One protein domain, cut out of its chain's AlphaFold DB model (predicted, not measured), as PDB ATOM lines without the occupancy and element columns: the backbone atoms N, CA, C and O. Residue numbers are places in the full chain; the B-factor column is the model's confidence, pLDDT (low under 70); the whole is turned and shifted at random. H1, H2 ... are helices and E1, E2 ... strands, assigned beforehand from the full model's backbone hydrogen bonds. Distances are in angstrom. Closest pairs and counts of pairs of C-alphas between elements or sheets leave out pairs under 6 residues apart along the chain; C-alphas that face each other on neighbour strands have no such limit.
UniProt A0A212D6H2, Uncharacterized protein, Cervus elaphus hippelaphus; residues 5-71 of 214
ATOM      1  N   LEU A   5      52.430 -22.270  -8.478       93.00
ATOM      2  CA  LEU A   5      51.281 -21.372  -8.479       93.00
ATOM      3  C   LEU A   5      51.245 -20.619  -9.806       93.00
ATOM      4  O   LEU A   5      52.246 -20.071 -10.242       93.00
ATOM      5  N   LEU A   6      50.078 -20.568 -10.428       94.06
ATOM      6  CA  LEU A   6      49.834 -19.920 -11.705       94.06
ATOM      7  C   LEU A   6      48.808 -18.804 -11.519       94.06
ATOM      8  O   LEU A   6      47.809 -18.984 -10.817       94.06
ATOM      9  N   LYS A   7      49.006 -17.674 -12.193       93.81
ATOM     10  CA  LYS A   7      48.031 -16.586 -12.285       93.81
ATOM     11  C   LYS A   7      47.542 -16.448 -13.718       93.81
ATOM     12  O   LYS A   7      48.311 -16.506 -14.668       93.81
ATOM     13  N   THR A   8      46.236 -16.258 -13.864       92.94
ATOM     14  CA  THR A   8      45.591 -16.086 -15.169       92.94
ATOM     15  C   THR A   8      45.213 -14.627 -15.374       92.94
ATOM     16  O   THR A   8      44.448 -14.068 -14.582       92.94
ATOM     17  N   SER A   9      45.712 -14.028 -16.449       86.56
ATOM     18  CA  SER A   9      45.484 -12.629 -16.814       86.56
ATOM     19  C   SER A   9      44.933 -12.573 -18.241       86.56
ATOM     20  O   SER A   9      45.665 -12.406 -19.210       86.56
ATOM     21  N   GLY A  10      43.617 -12.760 -18.388       81.00
ATOM     22  CA  GLY A  10      42.991 -12.898 -19.708       81.00
ATOM     23  C   GLY A  10      43.317 -14.263 -20.338       81.00
ATOM     24  O   GLY A  10      43.070 -15.273 -19.678       81.00
ATOM     25  N   PRO A  11      43.825 -14.331 -21.587       78.44
ATOM     26  CA  PRO A  11      44.236 -15.593 -22.210       78.44
ATOM     27  C   PRO A  11      45.600 -16.102 -21.715       78.44
ATOM     28  O   PRO A  11      45.954 -17.247 -21.985       78.44
ATOM     29  N   GLU A  12      46.372 -15.267 -21.019       86.38
ATOM     30  CA  GLU A  12      47.736 -15.576 -20.599       86.38
ATOM     31  C   GLU A  12      47.761 -16.236 -19.214       86.38
ATOM     32  O   GLU A  12      47.014 -15.854 -18.304       86.38
ATOM     33  N   VAL A  13      48.621 -17.244 -19.064       89.19
ATOM     34  CA  VAL A  13      48.874 -17.946 -17.803       89.19
ATOM     35  C   VAL A  13      50.346 -17.769 -17.461       89.19
ATOM     36  O   VAL A  13      51.209 -18.191 -18.224       89.19
ATOM     37  N   GLU A  14      50.613 -17.155 -16.315       92.00
ATOM     38  CA  GLU A  14      51.958 -16.878 -15.812       92.00
ATOM     39  C   GLU A  14      52.230 -17.719 -14.562       92.00
ATOM     40  O   GLU A  14      51.358 -17.869 -13.703       92.00
ATOM     41  N   GLU A  15      53.445 -18.250 -14.443       91.62
ATOM     42  CA  GLU A  15      53.917 -18.910 -13.229       91.62
ATOM     43  C   GLU A  15      54.408 -17.879 -12.205       91.62
ATOM     44  O   GLU A  15      55.228 -17.014 -12.504       91.62
ATOM     45  N   LEU A  16      53.893 -17.965 -10.981       90.06
ATOM     46  CA  LEU A  16      54.255 -17.077  -9.886       90.06
ATOM     47  C   LEU A  16      55.566 -17.526  -9.237       90.06
ATOM     48  O   LEU A  16      55.745 -18.691  -8.892       90.06
ATOM     49  N   SER A  17      56.444 -16.556  -8.996       87.00
ATOM     50  CA  SER A  17      57.717 -16.729  -8.291       87.00
ATOM     51  C   SER A  17      57.666 -16.096  -6.894       87.00
ATOM     52  O   SER A  17      56.685 -15.445  -6.533       87.00
ATOM     53  N   GLU A  18      58.731 -16.244  -6.100       81.62
ATOM     54  CA  GLU A  18      58.805 -15.736  -4.715       81.62
ATOM     55  C   GLU A  18      58.573 -14.221  -4.573       81.62
ATOM     56  O   GLU A  18      58.198 -13.752  -3.501       81.62
ATOM     57  N   ILE A  19      58.786 -13.453  -5.643       84.81
ATOM     58  CA  ILE A  19      58.620 -11.990  -5.661       84.81
ATOM     59  C   ILE A  19      57.284 -11.539  -6.265       84.81
ATOM     60  O   ILE A  19      56.998 -10.340  -6.315       84.81
ATOM     61  N   SER A  20      56.480 -12.477  -6.763       90.50
ATOM     62  CA  SER A  20      55.223 -12.165  -7.431       90.50
ATOM     63  C   SER A  20      54.144 -11.789  -6.414       90.50
ATOM     64  O   SER A  20      54.018 -12.396  -5.353       90.50
ATOM     65  N   ASN A  21      53.319 -10.804  -6.768       91.06
ATOM     66  CA  ASN A  21      52.208 -10.344  -5.938       91.06
ATOM     67  C   ASN A  21      50.870 -10.575  -6.645       91.06
ATOM     68  O   ASN A  21      50.746 -10.417  -7.863       91.06
ATOM     69  N   PHE A  22      49.843 -10.901  -5.868       93.06
ATOM     70  CA  PHE A  22      48.463 -10.994  -6.334       93.06
ATOM     71  C   PHE A  22      47.507 -10.476  -5.265       93.06
ATOM     72  O   PHE A  22      47.862 -10.363  -4.093       93.06
ATOM     73  N   THR A  23      46.294 -10.124  -5.680       93.38
ATOM     74  CA  THR A  23      45.305  -9.507  -4.794       93.38
ATOM     75  C   THR A  23      44.280 -10.520  -4.294       93.38
ATOM     76  O   THR A  23      44.089 -11.590  -4.875       93.38
ATOM     77  N   MET A  24      43.545 -10.152  -3.242       93.38
ATOM     78  CA  MET A  24      42.371 -10.919  -2.813       93.38
ATOM     79  C   MET A  24      41.314 -11.012  -3.925       93.38
ATOM     80  O   MET A  24      40.638 -12.027  -4.059       93.38
ATOM     81  N   GLU A  25      41.199  -9.986  -4.768       94.62
ATOM     82  CA  GLU A  25      40.329 -10.016  -5.944       94.62
ATOM     83  C   GLU A  25      40.764 -11.091  -6.955       94.62
ATOM     84  O   GLU A  25      39.910 -11.786  -7.505       94.62
ATOM     85  N   ASP A  26      42.071 -11.285  -7.173       94.56
ATOM     86  CA  ASP A  26      42.577 -12.357  -8.039       94.56
ATOM     87  C   ASP A  26      42.200 -13.747  -7.500       94.56
ATOM     88  O   ASP A  26      41.817 -14.627  -8.278       94.56
ATOM     89  N   ILE A  27      42.255 -13.942  -6.178       92.69
ATOM     90  CA  ILE A  27      41.813 -15.182  -5.520       92.69
ATOM     91  C   ILE A  27      40.299 -15.364  -5.683       92.69
ATOM     92  O   ILE A  27      39.852 -16.410  -6.154       92.69
ATOM     93  N   ASN A  28      39.511 -14.342  -5.336       94.75
ATOM     94  CA  ASN A  28      38.047 -14.377  -5.390       94.75
ATOM     95  C   ASN A  28      37.531 -14.659  -6.809       94.75
ATOM     96  O   ASN A  28      36.570 -15.407  -6.989       94.75
ATOM     97  N   ASN A  29      38.219 -14.128  -7.822       95.56
ATOM     98  CA  ASN A  29      37.924 -14.364  -9.233       95.56
ATOM     99  C   ASN A  29      38.557 -15.653  -9.790       95.56
ATOM    100  O   ASN A  29      38.540 -15.865 -11.001       95.56
ATOM    101  N   LYS A  30      39.110 -16.524  -8.931       93.31
ATOM    102  CA  LYS A  30      39.712 -17.821  -9.291       93.31
ATOM    103  C   LYS A  30      40.843 -17.719 -10.325       93.31
ATOM    104  O   LYS A  30      41.064 -18.647 -11.103       93.31
ATOM    105  N   LYS A  31      41.571 -16.598 -10.346       95.12
ATOM    106  CA  LYS A  31      42.706 -16.387 -11.260       95.12
ATOM    107  C   LYS A  31      43.970 -17.100 -10.794       95.12
ATOM    108  O   LYS A  31      44.821 -17.391 -11.632       95.12
ATOM    109  N   ILE A  32      44.082 -17.365  -9.492       94.56
ATOM    110  CA  ILE A  32      45.201 -18.086  -8.881       94.56
ATOM    111  C   ILE A  32      44.886 -19.579  -8.864       94.56
ATOM    112  O   ILE A  32      43.846 -19.997  -8.356       94.56
ATOM    113  N   ARG A  33      45.778 -20.384  -9.434       92.75
ATOM    114  CA  ARG A  33      45.646 -21.839  -9.543       92.75
ATOM    115  C   ARG A  33      46.941 -22.502  -9.108       92.75
ATOM    116  O   ARG A  33      48.009 -21.938  -9.286       92.75
ATOM    117  N   TYR A  34      46.847 -23.701  -8.561       91.69
ATOM    118  CA  TYR A  34      48.005 -24.555  -8.340       91.69
ATOM    119  C   TYR A  34      48.020 -25.639  -9.416       91.69
ATOM    120  O   TYR A  34      46.975 -26.224  -9.700       91.69
ATOM    121  N   SER A  35      49.181 -25.889 -10.013       89.25
ATOM    122  CA  SER A  35      49.369 -26.927 -11.023       89.25
ATOM    123  C   SER A  35      50.557 -27.799 -10.654       89.25
ATOM    124  O   SER A  35      51.647 -27.287 -10.421       89.25
ATOM    125  N   ALA A  36      50.352 -29.113 -10.627       86.19
ATOM    126  CA  ALA A  36      51.407 -30.100 -10.456       86.19
ATOM    127  C   ALA A  36      51.217 -31.197 -11.502       86.19
ATOM    128  O   ALA A  36      50.175 -31.847 -11.535       86.19
ATOM    129  N   THR A  37      52.219 -31.397 -12.355       70.50
ATOM    130  CA  THR A  37      52.236 -32.435 -13.401       70.50
ATOM    131  C   THR A  37      53.078 -33.642 -12.986       70.50
ATOM    132  O   THR A  37      53.645 -34.327 -13.830       70.50
ATOM    133  N   PHE A  38      53.227 -33.869 -11.681       67.69
ATOM    134  CA  PHE A  38      54.124 -34.878 -11.131       67.69
ATOM    135  C   PHE A  38      53.369 -36.165 -10.778       67.69
ATOM    136  O   PHE A  38      52.386 -36.124 -10.037       67.69
ATOM    137  N   GLU A  39      53.860 -37.309 -11.252       62.34
ATOM    138  CA  GLU A  39      53.395 -38.622 -10.804       62.34
ATOM    139  C   GLU A  39      54.118 -39.006  -9.515       62.34
ATOM    140  O   GLU A  39      55.336 -39.167  -9.478       62.34
ATOM    141  N   THR A  40      53.375 -39.133  -8.418       59.41
ATOM    142  CA  THR A  40      53.973 -39.213  -7.079       59.41
ATOM    143  C   THR A  40      54.474 -40.611  -6.687       59.41
ATOM    144  O   THR A  40      54.598 -40.904  -5.499       59.41
ATOM    145  N   GLY A  41      54.755 -41.492  -7.655       57.50
ATOM    146  CA  GLY A  41      55.287 -42.840  -7.403       57.50
ATOM    147  C   GLY A  41      54.478 -43.652  -6.380       57.50
ATOM    148  O   GLY A  41      55.050 -44.417  -5.615       57.50
ATOM    149  N   GLY A  42      53.162 -43.420  -6.293       63.69
ATOM    150  CA  GLY A  42      52.269 -44.109  -5.353       63.69
ATOM    151  C   GLY A  42      52.184 -43.527  -3.933       63.69
ATOM    152  O   GLY A  42      51.318 -43.952  -3.168       63.69
ATOM    153  N   HIS A  43      52.970 -42.506  -3.570       67.94
ATOM    154  CA  HIS A  43      52.921 -41.892  -2.234       67.94
ATOM    155  C   HIS A  43      52.448 -40.433  -2.267       67.94
ATOM    156  O   HIS A  43      52.777 -39.707  -3.202       67.94
ATOM    157  N   PRO A  44      51.684 -39.955  -1.268       80.81
ATOM    158  CA  PRO A  44      51.361 -38.538  -1.168       80.81
ATOM    159  C   PRO A  44      52.625 -37.701  -0.955       80.81
ATOM    160  O   PRO A  44      53.438 -38.008  -0.083       80.81
ATOM    161  N   VAL A  45      52.756 -36.609  -1.702       87.06
ATOM    162  CA  VAL A  45      53.818 -35.614  -1.497       87.06
ATOM    163  C   VAL A  45      53.214 -34.282  -1.080       87.06
ATOM    164  O   VAL A  45      52.019 -34.040  -1.242       87.06
ATOM    165  N   THR A  46      54.021 -33.419  -0.472       90.44
ATOM    166  CA  THR A  46      53.544 -32.146   0.075       90.44
ATOM    167  C   THR A  46      54.389 -30.992  -0.428       90.44
ATOM    168  O   THR A  46      55.607 -31.000  -0.263       90.44
ATOM    169  N   ASP A  47      53.717 -29.978  -0.964       92.06
ATOM    170  CA  ASP A  47      54.294 -28.674  -1.260       92.06
ATOM    171  C   ASP A  47      53.881 -27.648  -0.216       92.06
ATOM    172  O   ASP A  47      52.822 -27.735   0.411       92.06
ATOM    173  N   SER A  48      54.731 -26.644  -0.019       92.25
ATOM    174  CA  SER A  48      54.385 -25.523   0.838       92.25
ATOM    175  C   SER A  48      54.961 -24.218   0.333       92.25
ATOM    176  O   SER A  48      56.137 -24.157  -0.015       92.25
ATOM    177  N   PHE A  49      54.142 -23.176   0.405       89.94
ATOM    178  CA  PHE A  49      54.475 -21.824  -0.013       89.94
ATOM    179  C   PHE A  49      54.434 -20.902   1.195       89.94
ATOM    180  O   PHE A  49      53.572 -21.043   2.071       89.94
ATOM    181  N   ARG A  50      55.370 -19.954   1.236       91.50
ATOM    182  CA  ARG A  50      55.381 -18.882   2.228       91.50
ATOM    183  C   ARG A  50      54.957 -17.585   1.565       91.50
ATOM    184  O   ARG A  50      55.394 -17.297   0.458       91.50
ATOM    185  N   PHE A  51      54.113 -16.820   2.239       91.94
ATOM    186  CA  PHE A  51      53.614 -15.548   1.737       91.94
ATOM    187  C   PHE A  51      53.424 -14.557   2.882       91.94
ATOM    188  O   PHE A  51      53.333 -14.934   4.053       91.94
ATOM    189  N   SER A  52      53.362 -13.281   2.529       93.50
ATOM    190  CA  SER A  52      52.983 -12.213   3.444       93.50
ATOM    191  C   SER A  52      51.677 -11.598   2.966       93.50
ATOM    192  O   SER A  52      51.441 -11.484   1.765       93.50
ATOM    193  N   VAL A  53      50.821 -11.209   3.904       93.00
ATOM    194  CA  VAL A  53      49.552 -10.533   3.616       93.00
ATOM    195  C   VAL A  53      49.650  -9.118   4.147       93.00
ATOM    196  O   VAL A  53      50.053  -8.933   5.292       93.00
ATOM    197  N   SER A  54      49.271  -8.132   3.344       93.62
ATOM    198  CA  SER A  54      49.153  -6.745   3.787       93.62
ATOM    199  C   SER A  54      47.813  -6.146   3.382       93.62
ATOM    200  O   SER A  54      47.289  -6.487   2.321       93.62
ATOM    201  N   ASP A  55      47.274  -5.250   4.206       91.75
ATOM    202  CA  ASP A  55      46.085  -4.460   3.875       91.75
ATOM    203  C   ASP A  55      46.440  -3.054   3.353       91.75
ATOM    204  O   ASP A  55      47.610  -2.693   3.205       91.75
ATOM    205  N   MET A  56      45.412  -2.262   3.029       89.75
ATOM    206  CA  MET A  56      45.574  -0.885   2.544       89.75
ATOM    207  C   MET A  56      46.101   0.079   3.618       89.75
ATOM    208  O   MET A  56      46.702   1.101   3.284       89.75
ATOM    209  N   ASP A  57      45.920  -0.262   4.893       92.50
ATOM    210  CA  ASP A  57      46.349   0.523   6.052       92.50
ATOM    211  C   ASP A  57      47.768   0.142   6.513       92.50
ATOM    212  O   ASP A  57      48.227   0.575   7.567       92.50
ATOM    213  N   HIS A  58      48.500  -0.612   5.682       84.81
ATOM    214  CA  HIS A  58      49.878  -1.058   5.902       84.81
ATOM    215  C   HIS A  58      50.046  -2.034   7.080       84.81
ATOM    216  O   HIS A  58      51.174  -2.275   7.523       84.81
ATOM    217  N   ASN A  59      48.968  -2.660   7.557       91.88
ATOM    218  CA  ASN A  59      49.089  -3.798   8.461       91.88
ATOM    219  C   ASN A  59      49.604  -4.992   7.662       91.88
ATOM    220  O   ASN A  59      49.110  -5.271   6.569       91.88
ATOM    221  N   ARG A  60      50.600  -5.706   8.196       92.75
ATOM    222  CA  ARG A  60      51.269  -6.803   7.494       92.75
ATOM    223  C   ARG A  60      51.442  -8.022   8.395       92.75
ATOM    224  O   ARG A  60      51.952  -7.920   9.506       92.75
ATOM    225  N   LEU A  61      51.038  -9.181   7.886       93.62
ATOM    226  CA  LEU A  61      51.281 -10.493   8.471       93.62
ATOM    227  C   LEU A  61      52.320 -11.217   7.627       93.62
ATOM    228  O   LEU A  61      52.057 -11.596   6.487       93.62
ATOM    229  N   ASP A  62      53.501 -11.409   8.197       93.56
ATOM    230  CA  ASP A  62      54.617 -12.044   7.513       93.56
ATOM    231  C   ASP A  62      54.659 -13.557   7.697       93.56
ATOM    232  O   ASP A  62      54.158 -14.101   8.682       93.56
ATOM    233  N   ASN A  63      55.326 -14.225   6.753       90.75
ATOM    234  CA  ASN A  63      55.743 -15.624   6.861       90.75
ATOM    235  C   ASN A  63      54.589 -16.620   7.087       90.75
ATOM    236  O   ASN A  63      54.749 -17.646   7.757       90.75
ATOM    237  N   GLN A  64      53.425 -16.324   6.514       94.31
ATOM    238  CA  GLN A  64      52.286 -17.230   6.489       94.31
ATOM    239  C   GLN A  64      52.633 -18.443   5.630       94.31
ATOM    240  O   GLN A  64      53.303 -18.309   4.608       94.31
ATOM    241  N   LYS A  65      52.209 -19.638   6.048       92.69
ATOM    242  CA  LYS A  65      52.500 -20.891   5.343       92.69
ATOM    243  C   LYS A  65      51.208 -21.506   4.823       92.69
ATOM    244  O   LYS A  65      50.308 -21.795   5.605       92.69
ATOM    245  N   PHE A  66      51.160 -21.776   3.525       91.12
ATOM    246  CA  PHE A  66      50.120 -22.586   2.899       91.12
ATOM    247  C   PHE A  66      50.711 -23.928   2.478       91.12
ATOM    248  O   PHE A  66      51.819 -23.971   1.946       91.12
ATOM    249  N   THR A  67      49.999 -25.021   2.747       93.69
ATOM    250  CA  THR A  67      50.464 -26.387   2.469       93.69
ATOM    251  C   THR A  67      49.478 -27.070   1.535       93.69
ATOM    252  O   THR A  67      48.274 -27.008   1.771       93.69
ATOM    253  N   ILE A  68      49.990 -27.727   0.498       90.62
ATOM    254  CA  ILE A  68      49.208 -28.480  -0.480       90.62
ATOM    255  C   ILE A  68      49.693 -29.923  -0.452       90.62
ATOM    256  O   ILE A  68      50.870 -30.192  -0.688       90.62
ATOM    257  N   THR A  69      48.785 -30.855  -0.178       89.44
ATOM    258  CA  THR A  69      49.063 -32.289  -0.285       89.44
ATOM    259  C   THR A  69      48.622 -32.775  -1.658       89.44
ATOM    260  O   THR A  69      47.452 -32.660  -2.017       89.44
ATOM    261  N   ILE A  70      49.568 -33.315  -2.418       85.81
ATOM    262  CA  ILE A  70      49.349 -33.907  -3.733       85.81
ATOM    263  C   ILE A  70      49.248 -35.408  -3.523       85.81
ATOM    264  O   ILE A  70      50.206 -36.060  -3.102       85.81
ATOM    265  N   THR A  71      48.074 -35.956  -3.792       79.19
ATOM    266  CA  THR A  71      47.854 -37.396  -3.752       79.19
ATOM    267  C   THR A  71      48.033 -37.978  -5.150       79.19
ATOM    268  O   THR A  71      47.533 -37.369  -6.100       79.19
TER     269      THR A  71
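What this domain is: This is residues 5 to 71 of the 214 residues of an uncharacterized protein of Cervus elaphus hippelaphus (UniProt A0A212D6H2). A long two-stranded hairpin, E4 and E5, makes the longest axis; a small three-stranded sheet, grazed by short helix H1, stands apart from it. The printed part has 67 residues, mostly strand, with E1, E2, H1, E3, E4, E5 in chain order; the sheets, E2 - E1 - E3 and E4 - E5, are antiparallel. It is loose, radius of gyration of the C-alphas 14.1 A, spanning 46 by 31 by 20 A.

Where its parts are: Find C-alpha 5 at (51.281, -21.372, -8.479), where E1, residues 5 to 9, begins; E2 is 12 to 15, H1 24 to 28, E3 32 to 35. E4, 45 to 54, runs 29.7 A; E5, 60 to 70, runs 29.4 A to C-alpha 70 at (49.349, -33.907, -3.733), and bends by 51 degrees at residue 63.

How they stand to each other: In hairpin E1 and E2, find N 7 and O 14 within hydrogen-bond range, 2.8 A; between E1 and E3, N 6 and O 33, 2.7 A. E2, H1 and E3 form a split strand-helix-strand unit, same-way strands with E1 between, its crossover right-handed. H1 only grazes this sheet, with residues 24 to 27; its O i to N i+4 pair is within range. In hairpin E4 and E5, N 49 and O 66 are 2.9 A apart.

The domain as a whole: The C-alphas farthest apart, of Gly 42 and Asp 57, are separated by 46.4 A. The printed part has no cut, no link is long, and pLDDT is under 70 at residues 38 to 43.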